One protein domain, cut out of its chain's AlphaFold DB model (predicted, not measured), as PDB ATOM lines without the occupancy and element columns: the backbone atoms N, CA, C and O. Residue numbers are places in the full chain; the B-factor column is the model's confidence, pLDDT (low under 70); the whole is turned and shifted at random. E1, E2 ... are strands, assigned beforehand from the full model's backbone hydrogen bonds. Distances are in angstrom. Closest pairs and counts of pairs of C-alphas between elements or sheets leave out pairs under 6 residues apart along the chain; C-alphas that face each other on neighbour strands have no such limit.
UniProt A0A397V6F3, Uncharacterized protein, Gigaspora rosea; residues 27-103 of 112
ATOM      1  N   ILE A  27     -36.401  30.550 -49.798       92.56
ATOM      2  CA  ILE A  27     -36.660  31.985 -49.906       92.56
ATOM      3  C   ILE A  27     -37.683  32.210 -51.016       92.56
ATOM      4  O   ILE A  27     -37.537  31.697 -52.124       92.56
ATOM      5  N   ARG A  28     -38.716  33.001 -50.731       93.19
ATOM      6  CA  ARG A  28     -39.742  33.350 -51.716       93.19
ATOM      7  C   ARG A  28     -39.171  34.292 -52.782       93.19
ATOM      8  O   ARG A  28     -38.514  35.273 -52.459       93.19
ATOM      9  N   ASN A  29     -39.482  34.026 -54.043       94.06
ATOM     10  CA  ASN A  29     -39.069  34.832 -55.189       94.06
ATOM     11  C   ASN A  29     -40.252  34.991 -56.157       94.06
ATOM     12  O   ASN A  29     -40.242  34.509 -57.284       94.06
ATOM     13  N   THR A  30     -41.332  35.598 -55.658       89.31
ATOM     14  CA  THR A  30     -42.669  35.566 -56.278       89.31
ATOM     15  C   THR A  30     -42.707  36.085 -57.716       89.31
ATOM     16  O   THR A  30     -43.495  35.583 -58.515       89.31
ATOM     17  N   ASP A  31     -41.878  37.080 -58.038       90.19
ATOM     18  CA  ASP A  31     -41.985  37.838 -59.290       90.19
ATOM     19  C   ASP A  31     -41.350  37.142 -60.494       90.19
ATOM     20  O   ASP A  31     -41.619  37.510 -61.636       90.19
ATOM     21  N   THR A  32     -40.527  36.114 -60.277       86.94
ATOM     22  CA  THR A  32     -39.980  35.327 -61.386       86.94
ATOM     23  C   THR A  32     -40.926  34.202 -61.791       86.94
ATOM     24  O   THR A  32     -41.513  33.497 -60.970       86.94
ATOM     25  N   THR A  33     -40.984  33.947 -63.092       85.50
ATOM     26  CA  THR A  33     -41.714  32.815 -63.670       85.50
ATOM     27  C   THR A  33     -40.946  31.498 -63.560       85.50
ATOM     28  O   THR A  33     -41.574  30.457 -63.394       85.50
ATOM     29  N   GLN A  34     -39.609  31.538 -63.612       83.69
ATOM     30  CA  GLN A  34     -38.751  30.346 -63.610       83.69
ATOM     31  C   GLN A  34     -38.529  29.768 -62.207       83.69
ATOM     32  O   GLN A  34     -38.779  28.591 -61.987       83.69
ATOM     33  N   ASN A  35     -38.097  30.595 -61.247       86.69
ATOM     34  CA  ASN A  35     -37.689  30.132 -59.916       86.69
ATOM     35  C   ASN A  35     -38.445  30.853 -58.797       86.69
ATOM     36  O   ASN A  35     -37.887  31.726 -58.134       86.69
ATOM     37  N   LYS A  36     -39.717  30.490 -58.583       91.38
ATOM     38  CA  LYS A  36     -40.581  31.110 -57.553       91.38
ATOM     39  C   LYS A  36     -40.069  30.943 -56.119       91.38
ATOM     40  O   LYS A  36     -40.504  31.664 -55.219       91.38
ATOM     41  N   GLU A  37     -39.151  30.006 -55.914       92.31
ATOM     42  CA  GLU A  37     -38.510  29.702 -54.642       92.31
ATOM     43  C   GLU A  37     -37.005  29.523 -54.869       92.31
ATOM     44  O   GLU A  37     -36.582  28.973 -55.886       92.31
ATOM     45  N   LEU A  38     -36.192  30.005 -53.929       90.38
ATOM     46  CA  LEU A  38     -34.738  29.875 -53.947       90.38
ATOM     47  C   LEU A  38     -34.300  28.947 -52.817       90.38
ATOM     48  O   LEU A  38     -34.665  29.153 -51.656       90.38
ATOM     49  N   VAL A  39     -33.499  27.941 -53.161       89.00
ATOM     50  CA  VAL A  39     -32.918  27.002 -52.198       89.00
ATOM     51  C   VAL A  39     -31.760  27.673 -51.469       89.00
ATOM     52  O   VAL A  39     -30.885  28.280 -52.090       89.00
ATOM     53  N   THR A  40     -31.750  27.562 -50.144       85.62
ATOM     54  CA  THR A  40     -30.624  28.013 -49.321       85.62
ATOM     55  C   THR A  40     -29.590  26.896 -49.182       85.62
ATOM     56  O   THR A  40     -29.943  25.729 -49.031       85.62
ATOM     57  N   TYR A  41     -28.306  27.250 -49.270       81.31
ATOM     58  CA  TYR A  41     -27.201  26.282 -49.231       81.31
ATOM     59  C   TYR A  41     -26.276  26.466 -48.031       81.31
ATOM     60  O   TYR A  41     -25.656  25.501 -47.600       81.31
ATOM     61  N   ASP A  42     -26.140  27.697 -47.537       78.00
ATOM     62  CA  ASP A  42     -25.202  28.048 -46.476       78.00
ATOM     63  C   ASP A  42     -25.639  29.350 -45.787       78.00
ATOM     64  O   ASP A  42     -26.405  30.137 -46.356       78.00
ATOM     65  N   VAL A  43     -25.129  29.584 -44.580       77.00
ATOM     66  CA  VAL A  43     -25.250  30.848 -43.850       77.00
ATOM     67  C   VAL A  43     -23.902  31.550 -43.925       77.00
ATOM     68  O   VAL A  43     -22.948  31.172 -43.253       77.00
ATOM     69  N   SER A  44     -23.825  32.605 -44.736       71.25
ATOM     70  CA  SER A  44     -22.622  33.433 -44.836       71.25
ATOM     71  C   SER A  44     -22.874  34.823 -44.269       71.25
ATOM     72  O   SER A  44     -23.924  35.429 -44.492       71.25
ATOM     73  N   VAL A  45     -21.893  35.337 -43.527       70.25
ATOM     74  CA  VAL A  45     -21.891  36.724 -43.063       70.25
ATOM     75  C   VAL A  45     -21.118  37.543 -44.086       70.25
ATOM     76  O   VAL A  45     -19.913  37.360 -44.257       70.25
ATOM     77  N   SER A  46     -21.806  38.445 -44.782       68.38
ATOM     78  CA  SER A  46     -21.131  39.398 -45.664       68.38
ATOM     79  C   SER A  46     -20.391  40.437 -44.825       68.38
ATOM     80  O   SER A  46     -21.008  41.160 -44.047       68.38
ATOM     81  N   SER A  47     -19.070  40.517 -44.989       69.88
ATOM     82  CA  SER A  47     -18.186  41.383 -44.197       69.88
ATOM     83  C   SER A  47     -17.497  42.485 -45.008       69.88
ATOM     84  O   SER A  47     -16.673  43.218 -44.464       69.88
ATOM     85  N   SER A  48     -17.837  42.640 -46.292       83.31
ATOM     86  CA  SER A  48     -17.211  43.643 -47.160       83.31
ATOM     87  C   SER A  48     -18.187  44.727 -47.598       83.31
ATOM     88  O   SER A  48     -19.318  44.461 -48.014       83.31
ATOM     89  N   TYR A  49     -17.706  45.969 -47.566       88.56
ATOM     90  CA  TYR A  49     -18.348  47.078 -48.260       88.56
ATOM     91  C   TYR A  49     -18.511  46.736 -49.746       88.56
ATOM     92  O   TYR A  49     -17.621  46.141 -50.355       88.56
ATOM     93  N   GLY A  50     -19.650  47.106 -50.332       89.06
ATOM     94  CA  GLY A  50     -19.919  46.878 -51.749       89.06
ATOM     95  C   GLY A  50     -20.306  45.444 -52.116       89.06
ATOM     96  O   GLY A  50     -20.541  45.188 -53.293       89.06
ATOM     97  N   THR A  51     -20.432  44.513 -51.162       89.56
ATOM     98  CA  THR A  51     -20.966  43.176 -51.462       89.56
ATOM     99  C   THR A  51     -22.406  43.273 -51.957       89.56
ATOM    100  O   THR A  51     -23.233  43.943 -51.332       89.56
ATOM    101  N   HIS A  52     -22.706  42.580 -53.057       90.88
ATOM    102  CA  HIS A  52     -24.063  42.448 -53.578       90.88
ATOM    103  C   HIS A  52     -24.912  41.571 -52.656       90.88
ATOM    104  O   HIS A  52     -24.550  40.435 -52.345       90.88
ATOM    105  N   LEU A  53     -26.061  42.097 -52.251       92.56
ATOM    106  CA  LEU A  53     -27.012  41.432 -51.373       92.56
ATOM    107  C   LEU A  53     -28.425  41.650 -51.903       92.56
ATOM    108  O   LEU A  53     -28.742  42.689 -52.482       92.56
ATOM    109  N   CYS A  54     -29.279  40.673 -51.656       94.06
ATOM    110  CA  CYS A  54     -30.703  40.718 -51.918       94.06
ATOM    111  C   CYS A  54     -31.469  40.471 -50.626       94.06
ATOM    112  O   CYS A  54     -30.939  39.914 -49.663       94.06
ATOM    113  N   LYS A  55     -32.738  40.856 -50.614       95.31
ATOM    114  CA  LYS A  55     -33.674  40.477 -49.559       95.31
ATOM    115  C   LYS A  55     -35.001  40.065 -50.161       95.31
ATOM    116  O   LYS A  55     -35.380  40.579 -51.210       95.31
ATOM    117  N   SER A  56     -35.715  39.173 -49.485       96.31
ATOM    118  CA  SER A  56     -37.092  38.810 -49.827       96.31
ATOM    119  C   SER A  56     -38.030  39.302 -48.737       96.31
ATOM    120  O   SER A  56     -37.865  38.944 -47.575       96.31
ATOM    121  N   GLY A  57     -39.050  40.071 -49.107       96.38
ATOM    122  CA  GLY A  57     -40.085  40.534 -48.187       96.38
ATOM    123  C   GLY A  57     -41.495  40.342 -48.741       96.38
ATOM    124  O   GLY A  57     -41.677  39.984 -49.906       96.38
ATOM    125  N   ARG A  58     -42.513  40.543 -47.901       96.00
ATOM    126  CA  ARG A  58     -43.916  40.407 -48.320       96.00
ATOM    127  C   ARG A  58     -44.352  41.534 -49.255       96.00
ATOM    128  O   ARG A  58     -45.191  41.284 -50.112       96.00
ATOM    129  N   THR A  59     -43.837  42.744 -49.060       96.88
ATOM    130  CA  THR A  59     -44.349  43.964 -49.692       96.88
ATOM    131  C   THR A  59     -43.613  44.276 -50.980       96.88
ATOM    132  O   THR A  59     -44.250  44.508 -52.000       96.88
ATOM    133  N   THR A  60     -42.280  44.272 -50.952       96.69
ATOM    134  CA  THR A  60     -41.474  44.622 -52.140       96.69
ATOM    135  C   THR A  60     -40.794  43.412 -52.770       96.69
ATOM    136  O   THR A  60     -39.942  43.568 -53.635       96.69
ATOM    137  N   HIS A  61     -41.162  42.201 -52.332       96.50
ATOM    138  CA  HIS A  61     -40.633  40.940 -52.850       96.50
ATOM    139  C   HIS A  61     -39.092  40.913 -52.844       96.50
ATOM    140  O   HIS A  61     -38.475  41.343 -51.854       96.50
ATOM    141  N   VAL A  62     -38.482  40.357 -53.896       95.88
ATOM    142  CA  VAL A  62     -37.029  40.287 -54.049       95.88
ATOM    143  C   VAL A  62     -36.506  41.595 -54.619       95.88
ATOM    144  O   VAL A  62     -36.842  42.004 -55.724       95.88
ATOM    145  N   THR A  63     -35.634  42.234 -53.852       96.69
ATOM    146  CA  THR A  63     -34.918  43.456 -54.239       96.69
ATOM    147  C   THR A  63     -33.459  43.287 -53.864       96.69
ATOM    148  O   THR A  63     -33.136  42.600 -52.891       96.69
ATOM    149  N   CYS A  64     -32.573  43.897 -54.645       95.31
ATOM    150  CA  CYS A  64     -31.136  43.752 -54.475       95.31
ATOM    151  C   CYS A  64     -30.438  45.107 -54.470       95.31
ATOM    152  O   CYS A  64     -30.978  46.127 -54.900       95.31
ATOM    153  N   GLY A  65     -29.226  45.103 -53.945       95.31
ATOM    154  CA  GLY A  65     -28.409  46.277 -53.735       95.31
ATOM    155  C   GLY A  65     -27.064  45.862 -53.167       95.31
ATOM    156  O   GLY A  65     -26.576  44.758 -53.401       95.31
ATOM    157  N   TYR A  66     -26.458  46.767 -52.415       94.12
ATOM    158  CA  TYR A  66     -25.089  46.639 -51.955       94.12
ATOM    159  C   TYR A  66     -24.962  47.022 -50.493       94.12
ATOM    160  O   TYR A  66     -25.626  47.942 -50.002       94.12
ATOM    161  N   LEU A  67     -24.039  46.350 -49.818       93.06
ATOM    162  CA  LEU A  67     -23.628  46.700 -48.472       93.06
ATOM    163  C   LEU A  67     -22.956  48.081 -48.461       93.06
ATOM    164  O   LEU A  67     -22.053  48.352 -49.254       93.06
ATOM    165  N   LYS A  68     -23.403  48.954 -47.556       94.88
ATOM    166  CA  LYS A  68     -22.913  50.330 -47.377       94.88
ATOM    167  C   LYS A  68     -22.228  50.559 -46.035       94.88
ATOM    168  O   LYS A  68     -21.429  51.481 -45.927       94.88
ATOM    169  N   GLY A  69     -22.502  49.732 -45.031       91.75
ATOM    170  CA  GLY A  69     -21.865  49.840 -43.724       91.75
ATOM    171  C   GLY A  69     -22.108  48.610 -42.861       91.75
ATOM    172  O   GLY A  69     -23.127  47.936 -43.004       91.75
ATOM    173  N   LEU A  70     -21.157  48.339 -41.973       90.50
ATOM    174  CA  LEU A  70     -21.184  47.263 -40.983       90.50
ATOM    175  C   LEU A  70     -21.049  47.866 -39.590       90.50
ATOM    176  O   LEU A  70     -20.466  48.940 -39.446       90.50
ATOM    177  N   ASN A  71     -21.536  47.151 -38.576       86.88
ATOM    178  CA  ASN A  71     -21.425  47.540 -37.167       86.88
ATOM    179  C   ASN A  71     -21.950  48.956 -36.879       86.88
ATOM    180  O   ASN A  71     -21.432  49.655 -36.011       86.88
ATOM    181  N   GLY A  72     -22.959  49.396 -37.632       87.69
ATOM    182  CA  GLY A  72     -23.537  50.715 -37.437       87.69
ATOM    183  C   GLY A  72     -24.589  50.719 -36.330       87.69
ATOM    184  O   GLY A  72     -24.983  49.669 -35.810       87.69
ATOM    185  N   PHE A  73     -25.047  51.921 -35.994       89.69
ATOM    186  CA  PHE A  73     -26.028  52.160 -34.944       89.69
ATOM    187  C   PHE A  73     -27.210  52.994 -35.448       89.69
ATOM    188  O   PHE A  73     -27.065  53.834 -36.336       89.69
ATOM    189  N   TYR A  74     -28.386  52.759 -34.874       87.06
ATOM    190  CA  TYR A  74     -29.622  53.484 -35.157       87.06
ATOM    191  C   TYR A  74     -30.338  53.810 -33.850       87.06
ATOM    192  O   TYR A  74     -30.430  52.971 -32.956       87.06
ATOM    193  N   THR A  75     -30.875  55.022 -33.745       87.81
ATOM    194  CA  THR A  75     -31.705  55.431 -32.613       87.81
ATOM    195  C   THR A  75     -33.120  55.667 -33.102       87.81
ATOM    196  O   THR A  75     -33.336  56.412 -34.055       87.81
ATOM    197  N   ASN A  76     -34.094  55.029 -32.457       84.19
ATOM    198  CA  ASN A  76     -35.498  55.255 -32.784       84.19
ATOM    199  C   ASN A  76     -36.087  56.447 -32.004       84.19
ATOM    200  O   ASN A  76     -35.475  56.985 -31.085       84.19
ATOM    201  N   ASN A  77     -37.338  56.801 -32.306       87.69
ATOM    202  CA  ASN A  77     -38.060  57.901 -31.645       87.69
ATOM    203  C   ASN A  77     -38.313  57.689 -30.135       87.69
ATOM    204  O   ASN A  77     -38.844  58.576 -29.476       87.69
ATOM    205  N   LYS A  78     -37.987  56.510 -29.589       86.56
ATOM    206  CA  LYS A  78     -38.063  56.182 -28.156       86.56
ATOM    207  C   LYS A  78     -36.685  56.212 -27.482       86.56
ATOM    208  O   LYS A  78     -36.550  55.698 -26.376       86.56
ATOM    209  N   ASN A  79     -35.668  56.767 -28.147       83.12
ATOM    210  CA  ASN A  79     -34.273  56.790 -27.702       83.12
ATOM    211  C   ASN A  79     -33.684  55.394 -27.438       83.12
ATOM    212  O   ASN A  79     -32.766  55.241 -26.636       83.12
ATOM    213  N   GLN A  80     -34.204  54.363 -28.109       85.12
ATOM    214  CA  GLN A  80     -33.621  53.027 -28.054       85.12
ATOM    215  C   GLN A  80     -32.491  52.956 -29.078       85.12
ATOM    216  O   GLN A  80     -32.709  53.253 -30.256       85.12
ATOM    217  N   LEU A  81     -31.299  52.591 -28.608       85.00
ATOM    218  CA  LEU A  81     -30.117  52.371 -29.431       85.00
ATOM    219  C   LEU A  81     -30.110  50.932 -29.939       85.00
ATOM    220  O   LEU A  81     -30.181  50.006 -29.142       85.00
ATOM    221  N   PHE A  82     -29.996  50.759 -31.244       85.50
ATOM    222  CA  PHE A  82     -29.752  49.480 -31.895       85.50
ATOM    223  C   PHE A  82     -28.344  49.529 -32.479       85.50
ATOM    224  O   PHE A  82     -28.042  50.476 -33.208       85.50
ATOM    225  N   SER A  83     -27.497  48.542 -32.199       86.81
ATOM    226  CA  SER A  83     -26.172  48.406 -32.819       86.81
ATOM    227  C   SER A  83     -26.039  47.112 -33.602       86.81
ATOM    228  O   SER A  83     -26.998  46.359 -33.769       86.81
ATOM    229  N   GLN A  84     -24.829  46.880 -34.122       85.94
ATOM    230  CA  GLN A  84     -24.487  45.721 -34.943       85.94
ATOM    231  C   GLN A  84     -25.351  45.652 -36.210       85.94
ATOM    232  O   GLN A  84     -25.592  44.585 -36.772       85.94
ATOM    233  N   LEU A  85     -25.800  46.819 -36.685       88.44
ATOM    234  CA  LEU A  85     -26.640  46.930 -37.863       88.44
ATOM    235  C   LEU A  85     -25.796  46.913 -39.134       88.44
ATOM    236  O   LEU A  85     -24.745  47.558 -39.229       88.44
ATOM    237  N   THR A  86     -26.310  46.205 -40.134       90.56
ATOM    238  CA  THR A  86     -25.808  46.260 -41.506       90.56
ATOM    239  C   THR A  86     -26.643  47.255 -42.296       90.56
ATOM    240  O   THR A  86     -27.859  47.109 -42.408       90.56
ATOM    241  N   PHE A  87     -25.988  48.257 -42.874       92.69
ATOM    242  CA  PHE A  87     -26.630  49.244 -43.734       92.69
ATOM    243  C   PHE A  87     -26.462  48.840 -45.192       92.69
ATOM    244  O   PHE A  87     -25.361  48.519 -45.643       92.69
ATOM    245  N   THR A  88     -27.552  48.891 -45.949       94.94
ATOM    246  CA  THR A  88     -27.568  48.605 -47.386       94.94
ATOM    247  C   THR A  88     -28.359  49.685 -48.113       94.94
ATOM    248  O   THR A  88     -29.082  50.458 -47.490       94.94
ATOM    249  N   ASN A  89     -28.234  49.741 -49.437       96.44
ATOM    250  CA  ASN A  89     -29.143  50.518 -50.284       96.44
ATOM    251  C   ASN A  89     -30.220  49.640 -50.947       96.44
ATOM    252  O   ASN A  89     -30.731  50.004 -52.004       96.44
ATOM    253  N   ILE A  90     -30.524  48.471 -50.371       96.88
ATOM    254  CA  ILE A  90     -31.601  47.605 -50.858       96.88
ATOM    255  C   ILE A  90     -32.935  48.295 -50.568       96.88
ATOM    256  O   ILE A  90     -33.172  48.753 -49.450       96.88
ATOM    257  N   PHE A  91     -33.807  48.366 -51.570       96.88
ATOM    258  CA  PHE A  91     -35.145  48.920 -51.397       96.88
ATOM    259  C   PHE A  91     -35.989  48.020 -50.483       96.88
ATOM    260  O   PHE A  91     -36.014  46.802 -50.644       96.88
ATOM    261  N   GLY A  92     -36.690  48.605 -49.517       95.69
ATOM    262  CA  GLY A  92     -37.550  47.869 -48.599       95.69
ATOM    263  C   GLY A  92     -38.653  48.759 -48.052       95.69
ATOM    264  O   GLY A  92     -38.460  49.961 -47.888       95.69
ATOM    265  N   GLU A  93     -39.802  48.155 -47.763       97.06
ATOM    266  CA  GLU A  93     -40.981  48.850 -47.239       97.06
ATOM    267  C   GLU A  93     -41.553  48.145 -46.010       97.06
ATOM    268  O   GLU A  93     -41.197  47.009 -45.668       97.06
ATOM    269  N   LYS A  94     -42.498  48.817 -45.341       96.06
ATOM    270  CA  LYS A  94     -43.254  48.216 -44.235       96.06
ATOM    271  C   LYS A  94     -43.873  46.885 -44.674       96.06
ATOM    272  O   LYS A  94     -44.545  46.805 -45.701       96.06
ATOM    273  N   GLY A  95     -43.666  45.849 -43.862       95.94
ATOM    274  CA  GLY A  95     -44.095  44.474 -44.146       95.94
ATOM    275  C   GLY A  95     -42.978  43.546 -44.636       95.94
ATOM    276  O   GLY A  95     -43.179  42.334 -44.647       95.94
ATOM    277  N   ASP A  96     -41.797  44.077 -44.969       96.94
ATOM    278  CA  ASP A  96     -40.618  43.262 -45.297       96.94
ATOM    279  C   ASP A  96     -39.795  42.844 -44.064       96.94
ATOM    280  O   ASP A  96     -38.959  41.947 -44.163       96.94
ATOM    281  N   SER A  97     -40.023  43.478 -42.907       93.75
ATOM    282  CA  SER A  97     -39.317  43.211 -41.645       93.75
ATOM    283  C   SER A  97     -39.337  41.726 -41.265       93.75
ATOM    284  O   SER A  97     -40.382  41.078 -41.321       93.75
ATOM    285  N   GLY A  98     -38.179  41.197 -40.864       93.56
ATOM    286  CA  GLY A  98     -37.988  39.773 -40.560       93.56
ATOM    287  C   GLY A  98     -37.793  38.876 -41.790       93.56
ATOM    288  O   GLY A  98     -37.551  37.681 -41.636       93.56
ATOM    289  N   GLY A  99     -37.881  39.426 -43.007       93.56
ATOM    290  CA  GLY A  99     -37.549  38.714 -44.239       93.56
ATOM    291  C   GLY A  99     -36.049  38.398 -44.362       93.56
ATOM    292  O   GLY A  99     -35.218  39.103 -43.785       93.56
ATOM    293  N   PRO A 100     -35.670  37.349 -45.116       93.38
ATOM    294  CA  PRO A 100     -34.276  36.944 -45.249       93.38
ATOM    295  C   PRO A 100     -33.473  37.913 -46.125       93.38
ATOM    296  O   PRO A 100     -33.940  38.336 -47.187       93.38
ATOM    297  N   GLY A 101     -32.232  38.182 -45.714       92.44
ATOM    298  CA  GLY A 101     -31.167  38.701 -46.574       92.44
ATOM    299  C   GLY A 101     -30.319  37.552 -47.126       92.44
ATOM    300  O   GLY A 101     -30.062  36.583 -46.415       92.44
ATOM    301  N   PHE A 102     -29.906  37.627 -48.389       91.62
ATOM    302  CA  PHE A 102     -29.163  36.562 -49.064       91.62
ATOM    303  C   PHE A 102     -28.289  37.098 -50.201       91.62
ATOM    304  O   PHE A 102     -28.470  38.211 -50.687       91.62
ATOM    305  N   SER A 103     -27.359  36.275 -50.674       88.75
ATOM    306  CA  SER A 103     -26.619  36.491 -51.918       88.75
ATOM    307  C   SER A 103     -26.740  35.251 -52.792       88.75
ATOM    308  O   SER A 103     -26.723  34.129 -52.285       88.75
TER     309      SER A 103
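This is residues 27 to 103 of the 112 residues of an uncharacterized protein of Gigaspora rosea (UniProt A0A397V6F3). A narrow, strongly twisted sheet of three strands, E2, E3 and E4, runs from the middle of an elongated shape, where E2 lies, to one end, which is made by the tip of the hairpin of E3 and E4, both of which bend sharply partway along. The other end is a small loop, where residues 27 to 28 pair with E1, and the last stretch, residues 89 to 103, comes back to E2 and pairs with it at residues 101 to 102. The printed part has 77 residues with four named strands, E1, E2, E3 and E4 along the chain, and no named helix; the sheet's order is E2, E3, E4, all antiparallel. The class is all strand, with 32 of the 77 residues in named elements. The whole is only just compact, close to loose, with a radius of gyration of the C-alphas of 13.7 A and spans of 44 by 26 by 18 A.

E3, residues 61 to 75, is the longest strand by residues, and its first and last C-alphas are 26.4 A apart. It begins at C-alpha 61, (-40.633, 40.940, -52.850). E2, residues 52 to 57, measures 17.0 A from first to last C-alpha. E4, residues 81 to 88, measures 18.5 A and ends at C-alpha 88, (-27.568, 48.605, -47.386). E1 is short, residues 37 to 39, 6.7 A long, and begins at C-alpha 37, (-38.510, 29.702, -54.642).

E2, E3 and E4 form a meander, each strand the antiparallel neighbour of the one before; E3 is the inner strand, E2 and E4 are the edge strands. The pairing is staggered: E3 pairs with E2 over residues 61 to 66 and with E4 over residues 67 to 75. In the hairpin of E2 and E3, C-alphas 54 and 64 face each other at 4.0 A, and N 53 and O 65 are within hydrogen-bond range at 2.9 A, as are N 55 and O 63 at 2.9 A. In the hairpin of E3 and E4, C-alphas 73 and 83 face each other at 4.3 A, and N 74 and O 82 are within hydrogen-bond range at 2.8 A. E3 bends by 102 degrees at residue 71, and E4 bends by 77 degrees at residue 84. E2 and E4 are only just apart, at 8.2 A where closest. E1 pairs with no named strand and is apart from E2, E3 and E4; residues 27 to 28 pair antiparallel with its residues 37 to 38. Residues 101 to 102 pair antiparallel with residues 54 to 55 of E2.

The two C-alphas farthest apart, those of Gln 34 and Asn 79, are 44.8 A from each other, while those of Ile 27 and Ser 103 are 11.2 A apart. The printed part has no cut. The link from E1 to E2, residues 40 to 51, is long; those from E2 to E3 and from E3 to E4 are tight. The mean pLDDT of the printed part is 89.8, and residues 46 to 47 are under 70.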